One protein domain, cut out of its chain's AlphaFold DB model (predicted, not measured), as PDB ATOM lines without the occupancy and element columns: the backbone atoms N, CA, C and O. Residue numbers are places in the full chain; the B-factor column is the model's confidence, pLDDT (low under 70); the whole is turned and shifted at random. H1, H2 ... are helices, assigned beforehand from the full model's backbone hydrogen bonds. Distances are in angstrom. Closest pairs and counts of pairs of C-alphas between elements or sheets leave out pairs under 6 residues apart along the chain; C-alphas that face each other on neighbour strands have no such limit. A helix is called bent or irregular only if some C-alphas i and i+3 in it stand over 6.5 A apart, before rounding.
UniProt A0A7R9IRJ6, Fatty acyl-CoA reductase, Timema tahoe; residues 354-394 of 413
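Overview. This is residues 354 to 394 of the 413 residues of the protein "Fatty acyl-CoA reductase" of Timema tahoe (UniProt A0A7R9IRJ6). One long helix, H1, turns at its last residues into a short helix, H2, and the two meet near their ends as an L with a long arm and a short foot. Residues 354 to 376 of H1 stand free as the long arm, and H1 makes most of the length. The printed part has 41 residues with two named helices, H1 then H2 along the chain, and no named strand; the class is all helix. The whole is extended, with a radius of gyration of the C-alphas of 15.7 A, and its C-alphas span 47 by 18 by 7 A.

Arrangement. H1, residues 354 to 383, and H2, residues 385 to 394, touch only at the corner by their link, with 4 pairs of C-alphas within 8 A. The closest C-alphas of the two are those of Tyr 381 and Arg 388, 5.1 A apart. H1 touches H2 with residues 380 to 382 alone. Their lines are about perpendicular, at 76 degrees, and their centres are 24.5 A apart. In H1 and H2 every O i to N i+4 pair is within hydrogen-bond range.

Along the chain. H1 begins at Cys 354, with its C-alpha at (-25.692, 18.319, 14.771), and ends at Tyr 383, with its C-alpha at (-35.727, 53.149, -6.870), 42.2 A from first to last C-alpha. It is not bent. Ser 384 lies between the helices. H2 runs from Glu 385 to Ala 394, 14.1 A from first to last C-alpha, and C-alpha 394 is at (-20.726, 60.524, -0.381).

Size, cuts and confidence. The outline is a rod. The two C-alphas farthest apart are those of Cys 354 and Thr 393, 47.9 A. The printed part has no cut, and the link from H1 to H2 is tight, with 1 residue. The mean pLDDT of the printed part is 83.0, and no printed residue is under 70.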
ATOM      1  N   CYS A 354     -24.929  17.075  14.648       89.81
ATOM      2  CA  CYS A 354     -25.692  18.319  14.771       89.81
ATOM      3  C   CYS A 354     -24.787  19.558  14.774       89.81
ATOM      4  O   CYS A 354     -25.075  20.513  14.064       89.81
ATOM      5  N   ARG A 355     -23.647  19.526  15.478       94.12
ATOM      6  CA  ARG A 355     -22.668  20.630  15.484       94.12
ATOM      7  C   ARG A 355     -22.084  20.920  14.100       94.12
ATOM      8  O   ARG A 355     -21.886  22.077  13.749       94.12
ATOM      9  N   ARG A 356     -21.818  19.885  13.291       87.88
ATOM     10  CA  ARG A 356     -21.350  20.065  11.904       87.88
ATOM     11  C   ARG A 356     -22.422  20.716  11.033       87.88
ATOM     12  O   ARG A 356     -22.118  21.664  10.319       87.88
ATOM     13  N   ILE A 357     -23.667  20.251  11.143       82.50
ATOM     14  CA  ILE A 357     -24.809  20.848  10.437       82.50
ATOM     15  C   ILE A 357     -24.999  22.308  10.867       82.50
ATOM     16  O   ILE A 357     -25.161  23.170  10.013       82.50
ATOM     17  N   LEU A 358     -24.896  22.608  12.164       88.12
ATOM     18  CA  LEU A 358     -25.024  23.968  12.688       88.12
ATOM     19  C   LEU A 358     -23.978  24.924  12.092       88.12
ATOM     20  O   LEU A 358     -24.320  26.048  11.741       88.12
ATOM     21  N   LYS A 359     -22.726  24.478  11.916       90.00
ATOM     22  CA  LYS A 359     -21.677  25.271  11.246       90.00
ATOM     23  C   LYS A 359     -22.018  25.570   9.785       90.00
ATOM     24  O   LYS A 359     -21.799  26.687   9.330       90.00
ATOM     25  N   VAL A 360     -22.574  24.599   9.058       83.50
ATOM     26  CA  VAL A 360     -23.048  24.820   7.680       83.50
ATOM     27  C   VAL A 360     -24.203  25.819   7.676       83.50
ATOM     28  O   VAL A 360     -24.175  26.776   6.909       83.50
ATOM     29  N   LEU A 361     -25.175  25.651   8.576       80.50
ATOM     30  CA  LEU A 361     -26.303  26.572   8.714       80.50
ATOM     31  C   LEU A 361     -25.853  27.991   9.071       80.50
ATOM     32  O   LEU A 361     -26.442  28.938   8.567       80.50
ATOM     33  N   TYR A 362     -24.805  28.151   9.882       88.56
ATOM     34  CA  TYR A 362     -24.211  29.458  10.171       88.56
ATOM     35  C   TYR A 362     -23.696  30.137   8.899       88.56
ATOM     36  O   TYR A 362     -24.015  31.296   8.645       88.56
ATOM     37  N   VAL A 363     -22.934  29.414   8.071       85.88
ATOM     38  CA  VAL A 363     -22.427  29.951   6.798       85.88
ATOM     39  C   VAL A 363     -23.588  30.329   5.879       85.88
ATOM     40  O   VAL A 363     -23.595  31.429   5.334       85.88
ATOM     41  N   VAL A 364     -24.596  29.460   5.758       78.88
ATOM     42  CA  VAL A 364     -25.804  29.729   4.962       78.88
ATOM     43  C   VAL A 364     -26.535  30.974   5.469       78.88
ATOM     44  O   VAL A 364     -26.887  31.834   4.669       78.88
ATOM     45  N   ASP A 365     -26.719  31.117   6.783       82.12
ATOM     46  CA  ASP A 365     -27.388  32.268   7.399       82.12
ATOM     47  C   ASP A 365     -26.627  33.580   7.154       82.12
ATOM     48  O   ASP A 365     -27.246  34.596   6.827       82.12
ATOM     49  N   LYS A 366     -25.288  33.565   7.215       85.62
ATOM     50  CA  LYS A 366     -24.470  34.747   6.900       85.62
ATOM     51  C   LYS A 366     -24.479  35.093   5.417       85.62
ATOM     52  O   LYS A 366     -24.679  36.261   5.094       85.62
ATOM     53  N   LEU A 367     -24.340  34.113   4.524       80.94
ATOM     54  CA  LEU A 367     -24.432  34.344   3.078       80.94
ATOM     55  C   LEU A 367     -25.809  34.890   2.688       80.94
ATOM     56  O   LEU A 367     -25.891  35.871   1.954       80.94
ATOM     57  N   TRP A 368     -26.880  34.308   3.235       77.75
ATOM     58  CA  TRP A 368     -28.244  34.788   3.036       77.75
ATOM     59  C   TRP A 368     -28.434  36.209   3.560       77.75
ATOM     60  O   TRP A 368     -29.002  37.043   2.864       77.75
ATOM     61  N   SER A 369     -27.936  36.507   4.762       78.00
ATOM     62  CA  SER A 369     -28.037  37.851   5.337       78.00
ATOM     63  C   SER A 369     -27.314  38.881   4.467       78.00
ATOM     64  O   SER A 369     -27.880  39.927   4.163       78.00
ATOM     65  N   ILE A 370     -26.093  38.574   4.009       84.31
ATOM     66  CA  ILE A 370     -25.325  39.438   3.099       84.31
ATOM     67  C   ILE A 370     -26.087  39.648   1.788       84.31
ATOM     68  O   ILE A 370     -26.256  40.788   1.361       84.31
ATOM     69  N   PHE A 371     -26.587  38.570   1.179       81.19
ATOM     70  CA  PHE A 371     -27.380  38.637  -0.046       81.19
ATOM     71  C   PHE A 371     -28.641  39.493   0.137       81.19
ATOM     72  O   PHE A 371     -28.892  40.392  -0.660       81.19
ATOM     73  N   PHE A 372     -29.404  39.263   1.206       76.50
ATOM     74  CA  PHE A 372     -30.651  39.970   1.486       76.50
ATOM     75  C   PHE A 372     -30.426  41.468   1.711       76.50
ATOM     76  O   PHE A 372     -31.102  42.292   1.095       76.50
ATOM     77  N   TYR A 373     -29.461  41.842   2.557       77.31
ATOM     78  CA  TYR A 373     -29.148  43.253   2.793       77.31
ATOM     79  C   TYR A 373     -28.520  43.916   1.563       77.31
ATOM     80  O   TYR A 373     -28.822  45.074   1.289       77.31
ATOM     81  N   GLY A 374     -27.713  43.186   0.787       82.25
ATOM     82  CA  GLY A 374     -27.183  43.657  -0.492       82.25
ATOM     83  C   GLY A 374     -28.288  43.937  -1.513       82.25
ATOM     84  O   GLY A 374     -28.306  45.008  -2.116       82.25
ATOM     85  N   LEU A 375     -29.256  43.026  -1.649       79.00
ATOM     86  CA  LEU A 375     -30.427  43.205  -2.509       79.00
ATOM     87  C   LEU A 375     -31.281  44.392  -2.052       79.00
ATOM     88  O   LEU A 375     -31.695  45.200  -2.878       79.00
ATOM     89  N   LEU A 376     -31.523  44.526  -0.745       75.88
ATOM     90  CA  LEU A 376     -32.281  45.646  -0.191       75.88
ATOM     91  C   LEU A 376     -31.591  46.988  -0.476       75.88
ATOM     92  O   LEU A 376     -32.249  47.929  -0.912       75.88
ATOM     93  N   LEU A 377     -30.271  47.068  -0.282       79.44
ATOM     94  CA  LEU A 377     -29.477  48.257  -0.609       79.44
ATOM     95  C   LEU A 377     -29.531  48.578  -2.107       79.44
ATOM     96  O   LEU A 377     -29.753  49.730  -2.476       79.44
ATOM     97  N   TRP A 378     -29.391  47.566  -2.969       81.50
ATOM     98  CA  TRP A 378     -29.499  47.724  -4.419       81.50
ATOM     99  C   TRP A 378     -30.886  48.213  -4.855       81.50
ATOM    100  O   TRP A 378     -30.980  49.101  -5.703       81.50
ATOM    101  N   LEU A 379     -31.962  47.702  -4.249       77.31
ATOM    102  CA  LEU A 379     -33.329  48.166  -4.506       77.31
ATOM    103  C   LEU A 379     -33.518  49.622  -4.075       77.31
ATOM    104  O   LEU A 379     -34.053  50.420  -4.843       77.31
ATOM    105  N   VAL A 380     -33.043  49.992  -2.880       80.19
ATOM    106  CA  VAL A 380     -33.111  51.378  -2.392       80.19
ATOM    107  C   VAL A 380     -32.352  52.315  -3.334       80.19
ATOM    108  O   VAL A 380     -32.897  53.336  -3.739       80.19
ATOM    109  N   TYR A 381     -31.143  51.945  -3.758       81.62
ATOM    110  CA  TYR A 381     -30.357  52.709  -4.730       81.62
ATOM    111  C   TYR A 381     -31.040  52.811  -6.109       81.62
ATOM    112  O   TYR A 381     -31.000  53.855  -6.764       81.62
ATOM    113  N   SER A 382     -31.694  51.742  -6.568       81.00
ATOM    114  CA  SER A 382     -32.319  51.683  -7.899       81.00
ATOM    115  C   SER A 382     -33.655  52.426  -7.982       81.00
ATOM    116  O   SER A 382     -33.997  52.933  -9.049       81.00
ATOM    117  N   TYR A 383     -34.386  52.552  -6.874       81.12
ATOM    118  CA  TYR A 383     -35.727  53.149  -6.870       81.12
ATOM    119  C   TYR A 383     -35.851  54.461  -6.087       81.12
ATOM    120  O   TYR A 383     -36.851  55.154  -6.245       81.12
ATOM    121  N   SER A 384     -34.859  54.844  -5.276       85.81
ATOM    122  CA  SER A 384     -34.836  56.149  -4.607       85.81
ATOM    123  C   SER A 384     -33.793  57.064  -5.243       85.81
ATOM    124  O   SER A 384     -32.590  56.875  -5.065       85.81
ATOM    125  N   GLU A 385     -34.258  58.098  -5.947       85.00
ATOM    126  CA  GLU A 385     -33.381  59.141  -6.497       85.00
ATOM    127  C   GLU A 385     -32.592  59.858  -5.398       85.00
ATOM    128  O   GLU A 385     -31.401  60.116  -5.550       85.00
ATOM    129  N   THR A 386     -33.231  60.105  -4.251       84.06
ATOM    130  CA  THR A 386     -32.590  60.728  -3.088       84.06
ATOM    131  C   THR A 386     -31.470  59.855  -2.531       84.06
ATOM    132  O   THR A 386     -30.382  60.360  -2.264       84.06
ATOM    133  N   ALA A 387     -31.706  58.546  -2.371       81.75
ATOM    134  CA  ALA A 387     -30.679  57.638  -1.869       81.75
ATOM    135  C   ALA A 387     -29.491  57.550  -2.833       81.75
ATOM    136  O   ALA A 387     -28.350  57.596  -2.384       81.75
ATOM    137  N   ARG A 388     -29.759  57.482  -4.145       83.88
ATOM    138  CA  ARG A 388     -28.734  57.484  -5.195       83.88
ATOM    139  C   ARG A 388     -27.875  58.746  -5.142       83.88
ATOM    140  O   ARG A 388     -26.667  58.640  -4.987       83.88
ATOM    141  N   TYR A 389     -28.505  59.923  -5.142       85.94
ATOM    142  CA  TYR A 389     -27.812  61.210  -5.061       85.94
ATOM    143  C   TYR A 389     -26.915  61.325  -3.817       85.94
ATOM    144  O   TYR A 389     -25.760  61.744  -3.912       85.94
ATOM    145  N   VAL A 390     -27.423  60.925  -2.645       85.31
ATOM    146  CA  VAL A 390     -26.656  60.956  -1.390       85.31
ATOM    147  C   VAL A 390     -25.462  59.999  -1.441       85.31
ATOM    148  O   VAL A 390     -24.366  60.380  -1.034       85.31
ATOM    149  N   LEU A 391     -25.652  58.775  -1.946       82.31
ATOM    150  CA  LEU A 391     -24.581  57.781  -2.076       82.31
ATOM    151  C   LEU A 391     -23.508  58.211  -3.076       82.31
ATOM    152  O   LEU A 391     -22.323  58.074  -2.773       82.31
ATOM    153  N   ASP A 392     -23.901  58.761  -4.221       84.88
ATOM    154  CA  ASP A 392     -22.966  59.241  -5.241       84.88
ATOM    155  C   ASP A 392     -22.133  60.408  -4.696       84.88
ATOM    156  O   ASP A 392     -20.902  60.368  -4.753       84.88
ATOM    157  N   THR A 393     -22.782  61.370  -4.029       85.44
ATOM    158  CA  THR A 393     -22.108  62.502  -3.372       85.44
ATOM    159  C   THR A 393     -21.147  62.031  -2.275       85.44
ATOM    160  O   THR A 393     -20.006  62.491  -2.190       85.44
ATOM    161  N   ALA A 394     -21.574  61.086  -1.429       84.50
ATOM    162  CA  ALA A 394     -20.726  60.524  -0.381       84.50
ATOM    163  C   ALA A 394     -19.519  59.770  -0.967       84.50
ATOM    164  O   ALA A 394     -18.402  59.908  -0.472       84.50
TER     165      ALA A 394